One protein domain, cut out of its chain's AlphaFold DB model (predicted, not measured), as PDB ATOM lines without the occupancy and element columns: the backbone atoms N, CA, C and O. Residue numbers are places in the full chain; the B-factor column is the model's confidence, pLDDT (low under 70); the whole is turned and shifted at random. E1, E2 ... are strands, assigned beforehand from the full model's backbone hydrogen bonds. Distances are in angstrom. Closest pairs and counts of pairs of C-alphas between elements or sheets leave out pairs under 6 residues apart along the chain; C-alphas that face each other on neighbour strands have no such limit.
ATOM      1  N   HIS A   3     -33.986 -50.668  41.996       95.19
ATOM      2  CA  HIS A   3     -33.765 -51.349  40.725       95.19
ATOM      3  C   HIS A   3     -35.007 -51.168  39.863       95.19
ATOM      4  O   HIS A   3     -36.104 -51.527  40.291       95.19
ATOM      5  N   ILE A   4     -34.831 -50.614  38.668       95.12
ATOM      6  CA  ILE A   4     -35.907 -50.419  37.700       95.12
ATOM      7  C   ILE A   4     -35.604 -51.324  36.513       95.12
ATOM      8  O   ILE A   4     -34.602 -51.131  35.824       95.12
ATOM      9  N   TYR A   5     -36.463 -52.322  36.315       94.88
ATOM     10  CA  TYR A   5     -36.346 -53.290  35.233       94.88
ATOM     11  C   TYR A   5     -37.319 -52.957  34.109       94.88
ATOM     12  O   TYR A   5     -38.502 -52.715  34.347       94.88
ATOM     13  N   ALA A   6     -36.815 -53.011  32.884       95.38
ATOM     14  CA  ALA A   6     -37.602 -53.030  31.663       95.38
ATOM     15  C   ALA A   6     -37.595 -54.449  31.052       95.38
ATOM     16  O   ALA A   6     -36.782 -55.297  31.454       95.38
ATOM     17  N   PRO A   7     -38.483 -54.746  30.087       97.12
ATOM     18  CA  PRO A   7     -38.439 -55.998  29.337       97.12
ATOM     19  C   PRO A   7     -37.057 -56.264  28.724       97.12
ATOM     20  O   PRO A   7     -36.339 -55.343  28.326       97.12
ATOM     21  N   ILE A   8     -36.675 -57.536  28.632       94.75
ATOM     22  CA  ILE A   8     -35.395 -57.939  28.036       94.75
ATOM     23  C   ILE A   8     -35.333 -57.449  26.581       94.75
ATOM     24  O   ILE A   8     -36.293 -57.606  25.832       94.75
ATOM     25  N   GLY A   9     -34.203 -56.852  26.196       92.31
ATOM     26  CA  GLY A   9     -33.999 -56.268  24.867       92.31
ATOM     27  C   GLY A   9     -34.448 -54.810  24.727       92.31
ATOM     28  O   GLY A   9     -34.203 -54.218  23.682       92.31
ATOM     29  N   SER A  10     -35.053 -54.220  25.764       95.12
ATOM     30  CA  SER A  10     -35.371 -52.786  25.811       95.12
ATOM     31  C   SER A  10     -34.371 -51.998  26.659       95.12
ATOM     32  O   SER A  10     -33.597 -52.571  27.434       95.12
ATOM     33  N   THR A  11     -34.403 -50.674  26.519       94.88
ATOM     34  CA  THR A  11     -33.622 -49.745  27.345       94.88
ATOM     35  C   THR A  11     -34.549 -48.772  28.067       94.88
ATOM     36  O   THR A  11     -35.763 -48.753  27.852       94.88
ATOM     37  N   LEU A  12     -33.989 -47.986  28.979       95.75
ATOM     38  CA  LEU A  12     -34.697 -46.956  29.723       95.75
ATOM     39  C   LEU A  12     -34.100 -45.598  29.369       95.75
ATOM     40  O   LEU A  12     -32.884 -45.422  29.415       95.75
ATOM     41  N   GLN A  13     -34.964 -44.626  29.094       95.81
ATOM     42  CA  GLN A  13     -34.595 -43.215  29.117       95.81
ATOM     43  C   GLN A  13     -35.032 -42.628  30.455       95.81
ATOM     44  O   GLN A  13     -36.176 -42.824  30.873       95.81
ATOM     45  N   PHE A  14     -34.145 -41.897  31.121       95.50
ATOM     46  CA  PHE A  14     -34.420 -41.313  32.428       95.50
ATOM     47  C   PHE A  14     -33.868 -39.891  32.560       95.50
ATOM     48  O   PHE A  14     -32.988 -39.473  31.808       95.50
ATOM     49  N   SER A  15     -34.403 -39.161  33.536       96.50
ATOM     50  CA  SER A  15     -33.939 -37.841  33.957       96.50
ATOM     51  C   SER A  15     -34.027 -37.725  35.477       96.50
ATOM     52  O   SER A  15     -35.007 -38.149  36.093       96.50
ATOM     53  N   VAL A  16     -32.993 -37.141  36.078       96.38
ATOM     54  CA  VAL A  16     -33.000 -36.737  37.488       96.38
ATOM     55  C   VAL A  16     -33.590 -35.341  37.571       96.38
ATOM     56  O   VAL A  16     -33.065 -34.423  36.950       96.38
ATOM     57  N   ASN A  17     -34.648 -35.164  38.356       96.38
ATOM     58  CA  ASN A  17     -35.354 -33.882  38.426       96.38
ATOM     59  C   ASN A  17     -35.130 -33.169  39.763       96.38
ATOM     60  O   ASN A  17     -35.259 -31.950  39.845       96.38
ATOM     61  N   PHE A  18     -34.798 -33.923  40.812       96.81
ATOM     62  CA  PHE A  18     -34.532 -33.380  42.138       96.81
ATOM     63  C   PHE A  18     -33.594 -34.300  42.911       96.81
ATOM     64  O   PHE A  18     -33.768 -35.520  42.884       96.81
ATOM     65  N   ILE A  19     -32.642 -33.707  43.627       96.38
ATOM     66  CA  ILE A  19     -31.894 -34.331  44.720       96.38
ATOM     67  C   ILE A  19     -31.727 -33.255  45.788       96.38
ATOM     68  O   ILE A  19     -31.358 -32.130  45.458       96.38
ATOM     69  N   GLY A  20     -32.003 -33.568  47.050       95.94
ATOM     70  CA  GLY A  20     -31.961 -32.545  48.083       95.94
ATOM     71  C   GLY A  20     -32.390 -33.004  49.463       95.94
ATOM     72  O   GLY A  20     -32.661 -34.181  49.691       95.94
ATOM     73  N   ALA A  21     -32.483 -32.037  50.370       94.94
ATOM     74  CA  ALA A  21     -33.049 -32.207  51.700       94.94
ATOM     75  C   ALA A  21     -33.784 -30.924  52.110       94.94
ATOM     76  O   ALA A  21     -33.439 -29.833  51.663       94.94
ATOM     77  N   ASN A  22     -34.812 -31.040  52.947       92.31
ATOM     78  CA  ASN A  22     -35.652 -29.931  53.424       92.31
ATOM     79  C   ASN A  22     -36.224 -29.059  52.293       92.31
ATOM     80  O   ASN A  22     -36.350 -27.844  52.429       92.31
ATOM     81  N   GLY A  23     -36.540 -29.674  51.152       90.06
ATOM     82  CA  GLY A  23     -37.022 -28.970  49.959       90.06
ATOM     83  C   GLY A  23     -35.959 -28.148  49.215       90.06
ATOM     84  O   GLY A  23     -36.283 -27.541  48.198       90.06
ATOM     85  N   GLN A  24     -34.702 -28.145  49.670       94.38
ATOM     86  CA  GLN A  24     -33.581 -27.481  49.002       94.38
ATOM     87  C   GLN A  24     -32.922 -28.441  48.010       94.38
ATOM     88  O   GLN A  24     -32.470 -29.521  48.391       94.38
ATOM     89  N   ASN A  25     -32.864 -28.051  46.737       93.56
ATOM     90  CA  ASN A  25     -32.375 -28.887  45.636       93.56
ATOM     91  C   ASN A  25     -30.853 -28.786  45.398       93.56
ATOM     92  O   ASN A  25     -30.324 -29.429  44.490       93.56
ATOM     93  N   ASP A  26     -30.166 -27.978  46.202       94.94
ATOM     94  CA  ASP A  26     -28.724 -27.731  46.211       94.94
ATOM     95  C   ASP A  26     -28.064 -28.120  47.545       94.94
ATOM     96  O   ASP A  26     -26.849 -28.016  47.673       94.94
ATOM     97  N   TYR A  27     -28.830 -28.651  48.505       94.81
ATOM     98  CA  TYR A  27     -28.352 -29.047  49.838       94.81
ATOM     99  C   TYR A  27     -27.140 -29.997  49.807       94.81
ATOM    100  O   TYR A  27     -26.314 -30.026  50.716       94.81
ATOM    101  N   HIS A  28     -27.028 -30.803  48.751       95.44
ATOM    102  CA  HIS A  28     -25.927 -31.745  48.557       95.44
ATOM    103  C   HIS A  28     -24.858 -31.255  47.567       95.44
ATOM    104  O   HIS A  28     -23.877 -31.969  47.338       95.44
ATOM    105  N   CYS A  29     -25.019 -30.057  46.996       95.69
ATOM    106  CA  CYS A  29     -24.161 -29.510  45.951       95.69
ATOM    107  C   CYS A  29     -22.871 -28.922  46.530       95.69
ATOM    108  O   CYS A  29     -22.651 -27.715  46.577       95.69
ATOM    109  N   HIS A  30     -22.006 -29.820  46.976       94.06
ATOM    110  CA  HIS A  30     -20.671 -29.519  47.468       94.06
ATOM    111  C   HIS A  30     -19.641 -30.320  46.684       94.06
ATOM    112  O   HIS A  30     -19.988 -31.262  45.960       94.06
ATOM    113  N   ASP A  31     -18.367 -29.979  46.865       92.38
ATOM    114  CA  ASP A  31     -17.269 -30.709  46.247       92.38
ATOM    115  C   ASP A  31     -17.429 -32.217  46.459       92.38
ATOM    116  O   ASP A  31     -17.650 -32.711  47.568       92.38
ATOM    117  N   GLN A  32     -17.381 -32.945  45.343       89.75
ATOM    118  CA  GLN A  32     -17.514 -34.404  45.289       89.75
ATOM    119  C   GLN A  32     -18.819 -34.971  45.883       89.75
ATOM    120  O   GLN A  32     -18.901 -36.174  46.153       89.75
ATOM    121  N   CYS A  33     -19.863 -34.151  46.035       93.50
ATOM    122  CA  CYS A  33     -21.125 -34.543  46.662       93.50
ATOM    123  C   CYS A  33     -20.914 -35.091  48.088       93.50
ATOM    124  O   CYS A  33     -21.389 -36.186  48.418       93.50
ATOM    125  N   LEU A  34     -20.129 -34.370  48.901       93.38
ATOM    126  CA  LEU A  34     -19.665 -34.811  50.221       93.38
ATOM    127  C   LEU A  34     -20.808 -35.209  51.170       93.38
ATOM    128  O   LEU A  34     -20.705 -36.224  51.856       93.38
ATOM    129  N   TYR A  35     -21.904 -34.448  51.196       93.88
ATOM    130  CA  TYR A  35     -22.986 -34.639  52.174       93.88
ATOM    131  C   TYR A  35     -24.076 -35.620  51.737       93.88
ATOM    132  O   TYR A  35     -24.838 -36.110  52.570       93.88
ATOM    133  N   GLY A  36     -24.145 -35.942  50.451       95.81
ATOM    134  CA  GLY A  36     -25.129 -36.859  49.895       95.81
ATOM    135  C   GLY A  36     -25.097 -36.842  48.374       95.81
ATOM    136  O   GLY A  36     -24.560 -35.922  47.765       95.81
ATOM    137  N   ALA A  37     -25.623 -37.889  47.750       96.31
ATOM    138  CA  ALA A  37     -25.671 -38.012  46.295       96.31
ATOM    139  C   ALA A  37     -26.670 -39.082  45.867       96.31
ATOM    140  O   ALA A  37     -26.907 -40.040  46.602       96.31
ATOM    141  N   LEU A  38     -27.144 -38.996  44.629       96.50
ATOM    142  CA  LEU A  38     -27.729 -40.121  43.911       96.50
ATOM    143  C   LEU A  38     -26.679 -40.697  42.961       96.50
ATOM    144  O   LEU A  38     -26.240 -40.027  42.028       96.50
ATOM    145  N   THR A  39     -26.264 -41.938  43.194       95.19
ATOM    146  CA  THR A  39     -25.403 -42.672  42.259       95.19
ATOM    147  C   THR A  39     -26.269 -43.449  41.278       95.19
ATOM    148  O   THR A  39     -27.125 -44.229  41.694       95.19
ATOM    149  N   ILE A  40     -26.038 -43.252  39.982       93.81
ATOM    150  CA  ILE A  40     -26.773 -43.920  38.909       93.81
ATOM    151  C   ILE A  40     -25.823 -44.809  38.114       93.81
ATOM    152  O   ILE A  40     -24.760 -44.364  37.671       93.81
ATOM    153  N   LYS A  41     -26.211 -46.075  37.933       91.31
ATOM    154  CA  LYS A  41     -25.473 -47.062  37.133       91.31
ATOM    155  C   LYS A  41     -26.309 -47.549  35.955       91.31
ATOM    156  O   LYS A  41     -27.536 -47.510  35.999       91.31
ATOM    157  N   GLY A  42     -25.611 -48.049  34.937       80.69
ATOM    158  CA  GLY A  42     -26.218 -48.559  33.707       80.69
ATOM    159  C   GLY A  42     -26.334 -47.523  32.589       80.69
ATOM    160  O   GLY A  42     -26.994 -47.810  31.605       80.69
ATOM    161  N   ILE A  43     -25.710 -46.348  32.725       79.50
ATOM    162  CA  ILE A  43     -25.718 -45.262  31.729       79.50
ATOM    163  C   ILE A  43     -24.772 -45.602  30.568       79.50
ATOM    164  O   ILE A  43     -23.644 -46.026  30.821       79.50
ATOM    165  N   SER A  44     -25.201 -45.371  29.322       69.12
ATOM    166  CA  SER A  44     -24.380 -45.590  28.113       69.12
ATOM    167  C   SER A  44     -23.112 -44.761  28.047       69.12
ATOM    168  O   SER A  44     -22.072 -45.253  27.616       69.12
ATOM    169  N   ASP A  45     -23.181 -43.534  28.544       67.88
ATOM    170  CA  ASP A  45     -22.150 -42.530  28.289       67.88
ATOM    171  C   ASP A  45     -21.135 -42.421  29.441       67.88
ATOM    172  O   ASP A  45     -20.287 -41.528  29.464       67.88
ATOM    173  N   SER A  46     -21.196 -43.332  30.420       70.19
ATOM    174  CA  SER A  46     -20.309 -43.328  31.585       70.19
ATOM    175  C   SER A  46     -19.328 -44.496  31.566       70.19
ATOM    176  O   SER A  46     -19.682 -45.629  31.875       70.19
ATOM    177  N   TRP A  47     -18.043 -44.183  31.385       62.88
ATOM    178  CA  TRP A  47     -16.932 -45.127  31.567       62.88
ATOM    179  C   TRP A  47     -16.650 -45.482  33.036       62.88
ATOM    180  O   TRP A  47     -15.790 -46.314  33.315       62.88
ATOM    181  N   LYS A  48     -17.329 -44.845  34.003       73.88
ATOM    182  CA  LYS A  48     -17.109 -45.078  35.438       73.88
ATOM    183  C   LYS A  48     -17.815 -46.365  35.882       73.88
ATOM    184  O   LYS A  48     -19.047 -46.363  35.943       73.88
ATOM    185  N   PRO A  49     -17.087 -47.414  36.322       71.44
ATOM    186  CA  PRO A  49     -17.708 -48.661  36.786       71.44
ATOM    187  C   PRO A  49     -18.605 -48.453  38.013       71.44
ATOM    188  O   PRO A  49     -19.572 -49.178  38.235       71.44
ATOM    189  N   GLN A  50     -18.292 -47.434  38.817       74.88
ATOM    190  CA  GLN A  50     -19.059 -47.088  40.012       74.88
ATOM    191  C   GLN A  50     -20.337 -46.285  39.719       74.88
ATOM    192  O   GLN A  50     -21.130 -46.080  40.634       74.88
ATOM    193  N   GLY A  51     -20.578 -45.882  38.467       82.88
ATOM    194  CA  GLY A  51     -21.695 -45.018  38.087       82.88
ATOM    195  C   GLY A  51     -21.391 -43.524  38.200       82.88
ATOM    196  O   GLY A  51     -20.303 -43.106  38.607       82.88
ATOM    197  N   MET A  52     -22.372 -42.712  37.816       90.31
ATOM    198  CA  MET A  52     -22.318 -41.252  37.905       90.31
ATOM    199  C   MET A  52     -23.000 -40.765  39.182       90.31
ATOM    200  O   MET A  52     -24.063 -41.266  39.543       90.31
ATOM    201  N   ARG A  53     -22.393 -39.783  39.858       92.62
ATOM    202  CA  ARG A  53     -22.945 -39.145  41.060       92.62
ATOM    203  C   ARG A  53     -23.626 -37.831  40.697       92.62
ATOM    204  O   ARG A  53     -23.021 -36.980  40.044       92.62
ATOM    205  N   PHE A  54     -24.847 -37.676  41.181       94.88
ATOM    206  CA  PHE A  54     -25.665 -36.484  41.039       94.88
ATOM    207  C   PHE A  54     -25.906 -35.878  42.425       94.88
ATOM    208  O   PHE A  54     -26.238 -36.605  43.363       94.88
ATOM    209  N   CYS A  55     -25.721 -34.569  42.562       95.75
ATOM    210  CA  CYS A  55     -25.987 -33.822  43.799       95.75
ATOM    211  C   CYS A  55     -26.233 -32.319  43.585       95.75
ATOM    212  O   CYS A  55     -26.546 -31.623  44.547       95.75
ATOM    213  N   CYS A  56     -26.076 -31.819  42.353       96.44
ATOM    214  CA  CYS A  56     -26.184 -30.405  42.021       96.44
ATOM    215  C   CYS A  56     -27.286 -30.134  40.990       96.44
ATOM    216  O   CYS A  56     -27.378 -30.877  40.007       96.44
ATOM    217  N   PRO A  57     -28.016 -29.005  41.106       96.19
ATOM    218  CA  PRO A  57     -29.047 -28.603  40.148       96.19
ATOM    219  C   PRO A  57     -28.618 -28.571  38.683       96.19
ATOM    220  O   PRO A  57     -29.400 -28.924  37.804       96.19
ATOM    221  N   ALA A  58     -27.363 -28.210  38.406       94.94
ATOM    222  CA  ALA A  58     -26.818 -28.161  37.048       94.94
ATOM    223  C   ALA A  58     -26.815 -29.526  36.324       94.94
ATOM    224  O   ALA A  58     -26.657 -29.579  35.106       94.94
ATOM    225  N   GLN A  59     -26.970 -30.627  37.065       94.06
ATOM    226  CA  GLN A  59     -26.989 -31.990  36.533       94.06
ATOM    227  C   GLN A  59     -28.416 -32.505  36.279       94.06
ATOM    228  O   GLN A  59     -28.583 -33.614  35.774       94.06
ATOM    229  N   TYR A  60     -29.443 -31.750  36.682       94.31
ATOM    230  CA  TYR A  60     -30.839 -32.175  36.591       94.31
ATOM    231  C   TYR A  60     -31.402 -31.938  35.188       94.31
ATOM    232  O   TYR A  60     -30.857 -31.167  34.399       94.31
ATOM    233  N   ASN A  61     -32.527 -32.590  34.887       95.25
ATOM    234  CA  ASN A  61     -33.279 -32.456  33.636       95.25
ATOM    235  C   ASN A  61     -32.481 -32.833  32.373       95.25
ATOM    236  O   ASN A  61     -32.833 -32.435  31.263       95.25
ATOM    237  N   GLN A  62     -31.408 -33.608  32.538       93.69
ATOM    238  CA  GLN A  62     -30.647 -34.189  31.441       93.69
ATOM    239  C   GLN A  62     -31.197 -35.579  31.132       93.69
ATOM    240  O   GLN A  62     -31.219 -36.456  31.999       93.69
ATOM    241  N   PHE A  63     -31.630 -35.780  29.888       93.88
ATOM    242  CA  PHE A  63     -32.069 -37.089  29.425       93.88
ATOM    243  C   PHE A  63     -30.864 -37.987  29.166       93.88
ATOM    244  O   PHE A  63     -29.975 -37.643  28.390       93.88
ATOM    245  N   MET A  64     -30.867 -39.153  29.801       93.12
ATOM    246  CA  MET A  64     -29.843 -40.183  29.659       93.12
ATOM    247  C   MET A  64     -30.503 -41.515  29.327       93.12
ATOM    248  O   MET A  64     -31.630 -41.779  29.748       93.12
ATOM    249  N   ASN A  65     -29.782 -42.365  28.601       93.38
ATOM    250  CA  ASN A  65     -30.240 -43.704  28.255       93.38
ATOM    251  C   ASN A  65     -29.420 -44.759  29.000       93.38
ATOM    252  O   ASN A  65     -28.229 -44.575  29.280       93.38
ATOM    253  N   THR A  66     -30.059 -45.881  29.319       92.69
ATOM    254  CA  THR A  66     -29.352 -47.058  29.815       92.69
ATOM    255  C   THR A  66     -28.786 -47.907  28.678       92.69
ATOM    256  O   THR A  66     -29.308 -47.907  27.567       92.69
ATOM    257  N   THR A  67     -27.731 -48.679  28.953       89.81
ATOM    258  CA  THR A  67     -27.191 -49.686  28.011       89.81
ATOM    259  C   THR A  67     -27.928 -51.014  28.048       89.81
ATOM    260  O   THR A  67     -27.738 -51.860  27.177       89.81
ATOM    261  N   SER A  68     -28.726 -51.231  29.087       91.00
ATOM    262  CA  SER A  68     -29.447 -52.469  29.335       91.00
ATOM    263  C   SER A  68     -30.861 -52.174  29.819       91.00
ATOM    264  O   SER A  68     -31.254 -51.021  30.012       91.00
ATOM    265  N   ASN A  69     -31.614 -53.233  30.084       93.94
ATOM    266  CA  ASN A  69     -32.950 -53.158  30.653       93.94
ATOM    267  C   ASN A  69     -32.955 -52.891  32.174       93.94
ATOM    268  O   ASN A  69     -33.981 -53.108  32.817       93.94
ATOM    269  N   LEU A  70     -31.828 -52.470  32.762       93.06
ATOM    270  CA  LEU A  70     -31.691 -52.191  34.190       93.06
ATOM    271  C   LEU A  70     -31.148 -50.779  34.433       93.06
ATOM    272  O   LEU A  70     -30.014 -50.463  34.074       93.06
ATOM    273  N   LEU A  71     -31.936 -49.975  35.145       94.31
ATOM    274  CA  LEU A  71     -31.499 -48.721  35.754       94.31
ATOM    275  C   LEU A  71     -31.362 -48.915  37.266       94.31
ATOM    276  O   LEU A  71     -32.296 -49.364  37.936       94.31
ATOM    277  N   LEU A  72     -30.197 -48.563  37.809       94.69
ATOM    278  CA  LEU A  72     -29.898 -48.733  39.227       94.69
ATOM    279  C   LEU A  72     -29.646 -47.379  39.889       94.69
ATOM    280  O   LEU A  72     -28.758 -46.633  39.471       94.69
ATOM    281  N   LEU A  73     -30.426 -47.094  40.935       96.25
ATOM    282  CA  LEU A  73     -30.404 -45.839  41.684       96.25
ATOM    283  C   LEU A  73     -29.943 -46.091  43.127       96.25
ATOM    284  O   LEU A  73     -30.543 -46.868  43.880       96.25
ATOM    285  N   GLN A  74     -28.864 -45.429  43.525       95.94
ATOM    286  CA  GLN A  74     -28.213 -45.580  44.826       95.94
ATOM    287  C   GLN A  74     -28.110 -44.224  45.525       95.94
ATOM    288  O   GLN A  74     -27.098 -43.538  45.365       95.94
ATOM    289  N   PRO A  75     -29.139 -43.816  46.290       95.56
ATOM    290  CA  PRO A  75     -29.015 -42.654  47.154       95.56
ATOM    291  C   PRO A  75     -28.002 -42.948  48.263       95.56
ATOM    292  O   PRO A  75     -27.964 -44.043  48.828       95.56
ATOM    293  N   THR A  76     -27.183 -41.954  48.564       95.31
ATOM    294  CA  THR A  76     -26.216 -41.938  49.658       95.31
ATOM    295  C   THR A  76     -26.415 -40.658  50.437       95.31
ATOM    296  O   THR A  76     -26.641 -39.609  49.841       95.31
ATOM    297  N   ASN A  77     -26.299 -40.754  51.751       94.12
ATOM    298  CA  ASN A  77     -26.433 -39.644  52.669       94.12
ATOM    299  C   ASN A  77     -25.345 -39.788  53.731       94.12
ATOM    300  O   ASN A  77     -25.237 -40.845  54.353       94.12
ATOM    301  N   ASN A  78     -24.564 -38.729  53.920       93.31
ATOM    302  CA  ASN A  78     -23.455 -38.701  54.868       93.31
ATOM    303  C   ASN A  78     -23.669 -37.689  56.004       93.31
ATOM    304  O   ASN A  78     -22.776 -37.532  56.835       93.31
ATOM    305  N   TYR A  79     -24.803 -36.976  56.037       88.06
ATOM    306  CA  TYR A  79     -25.039 -35.921  57.027       88.06
ATOM    307  C   TYR A  79     -26.475 -35.876  57.574       88.06
ATOM    308  O   TYR A  79     -26.642 -35.929  58.789       88.06
ATOM    309  N   TYR A  80     -27.510 -35.799  56.727       90.00
ATOM    310  CA  TYR A  80     -28.896 -35.592  57.178       90.00
ATOM    311  C   TYR A  80     -29.896 -36.574  56.558       90.00
ATOM    312  O   TYR A  80     -30.116 -37.643  57.126       90.00
ATOM    313  N   TYR A  81     -30.460 -36.270  55.389       94.44
ATOM    314  CA  TYR A  81     -31.170 -37.204  54.509       94.44
ATOM    315  C   TYR A  81     -30.979 -36.786  53.053       94.44
ATOM    316  O   TYR A  81     -30.504 -35.685  52.791       94.44
ATOM    317  N   THR A  82     -31.315 -37.679  52.126       95.56
ATOM    318  CA  THR A  82     -31.273 -37.410  50.687       95.56
ATOM    319  C   THR A  82     -32.580 -37.869  50.074       95.56
ATOM    320  O   THR A  82     -32.801 -39.069  49.890       95.56
ATOM    321  N   ASP A  83     -33.415 -36.899  49.739       96.12
ATOM    322  CA  ASP A  83     -34.589 -37.089  48.905       96.12
ATOM    323  C   ASP A  83     -34.191 -36.944  47.441       96.12
ATOM    324  O   ASP A  83     -33.296 -36.171  47.088       96.12
ATOM    325  N   PHE A  84     -34.857 -37.693  46.569       96.69
ATOM    326  CA  PHE A  84     -34.605 -37.618  45.139       96.69
ATOM    327  C   PHE A  84     -35.866 -37.904  44.328       96.69
ATOM    328  O   PHE A  84     -36.773 -38.610  44.767       96.69
ATOM    329  N   SER A  85     -35.898 -37.372  43.109       96.75
ATOM    330  CA  SER A  85     -36.938 -37.635  42.122       96.75
ATOM    331  C   SER A  85     -36.300 -37.957  40.777       96.75
ATOM    332  O   SER A  85     -35.468 -37.199  40.268       96.75
ATOM    333  N   VAL A  86     -36.698 -39.093  40.210       96.94
ATOM    334  CA  VAL A  86     -36.280 -39.561  38.888       96.94
ATOM    335  C   VAL A  86     -37.529 -39.875  38.086       96.94
ATOM    336  O   VAL A  86     -38.426 -40.567  38.566       96.94
ATOM    337  N   GLN A  87     -37.566 -39.390  36.852       97.06
ATOM    338  CA  GLN A  87     -38.563 -39.785  35.868       97.06
ATOM    339  C   GLN A  87     -37.913 -40.714  34.854       97.06
ATOM    340  O   GLN A  87     -36.754 -40.528  34.484       97.06
ATOM    341  N   TYR A  88     -38.655 -41.721  34.410       96.31
ATOM    342  CA  TYR A  88     -38.173 -42.686  33.435       96.31
ATOM    343  C   TYR A  88     -39.301 -43.156  32.521       96.31
ATOM    344  O   TYR A  88     -40.479 -43.105  32.879       96.31
ATOM    345  N   LYS A  89     -38.918 -43.645  31.344       96.62
ATOM    346  CA  LYS A  89     -39.783 -44.373  30.415       96.62
ATOM    347  C   LYS A  89     -38.988 -45.489  29.744       96.62
ATOM    348  O   LYS A  89     -37.763 -45.411  29.654       96.62
ATOM    349  N   ILE A  90     -39.692 -46.503  29.259       96.50
ATOM    350  CA  ILE A  90     -39.107 -47.483  28.340       96.50
ATOM    351  C   ILE A  90     -38.826 -46.756  27.018       96.50
ATOM    352  O   ILE A  90     -39.669 -45.974  26.563       96.50
ATOM    353  N   ALA A  91     -37.630 -46.960  26.474       89.38
ATOM    354  CA  ALA A  91     -37.165 -46.378  25.219       89.38
ATOM    355  C   ALA A  91     -37.169 -47.415  24.093       89.38
ATOM    356  O   ALA A  91     -36.846 -48.595  24.376       89.38
TER     357      ALA A  91
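This is residues 3 to 91 of the 91 residues of an uncharacterized protein of Steinernema glaseri (UniProt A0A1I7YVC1). This is a small, elongated sandwich: a four-stranded sheet of E1, E5, E3 and E4 stands face to face with a two-stranded sheet of E2 and E6, and the long strands of both run nearly along one line. Looped stretches of the chain, residues 21 to 35 and 55 to 69, lie away from the middle of the model. The printed part has 89 residues with six named strands, E1 to E6 in that order along the chain, and no named helix; the class is all strand, with under half of the residues, 37 of 89, in named elements. Both sheets are antiparallel, in the orders E1 - E5 - E3 - E4 and E2 - E6. The whole is compact, with a radius of gyration of the C-alphas of 12.9 A and spans of 39 by 24 by 20 A.

In the larger sheet, E5 covers residues 70 to 77 and is 22.9 A long, from C-alpha 70 at (-31.691, -52.191, 34.190). E3 covers residues 36 to 41, 16.3 A; the two short edge strands are E1, residues 3 to 5, which begins at C-alpha 3 at (-33.765, -51.349, 40.725), and E4, residues 52 to 54. In the smaller sheet, E2, residues 12 to 20, and E6, residues 83 to 90, are each 23.5 A long; E6 ends at C-alpha 90 at (-39.107, -47.483, 28.340).

E5 and E3 are antiparallel neighbours at 165 degrees, with N 39 and O 74 2.8 A apart, within hydrogen-bond range. The pairing of E5 is staggered: its residues 70 to 72 pair with E1, where N 4 and O 71 are 2.9 A apart, and its residues 72 to 77 with E3. E3 and E4 form a hairpin, with N 40 and O 52 2.8 A apart. The two sheets form a sandwich, two sheets face to face, with their facing parts 9.7 A centre to centre and their best planes 12 degrees apart. Across it, the closest C-alphas of E2 and E5 are those of Leu 12 and Leu 71, 7.1 A apart. E2 and E6 are antiparallel at 168 degrees, with N 15 and O 87 2.9 A apart. Residues 13 to 14 of E2 also pair, antiparallel, with residues 64 to 65. E1 and E6 are apart.

The two C-alphas farthest apart, those of Gly 9 and Tyr 79, are 39.1 A from each other. The printed part has no cut. The links E2 to E3 and E4 to E5 are long, with 15 residues each, and the link E5 to E6 is tight. The mean pLDDT of the printed part is 92.1; residues 44 to 45 and residue 47 are under 70.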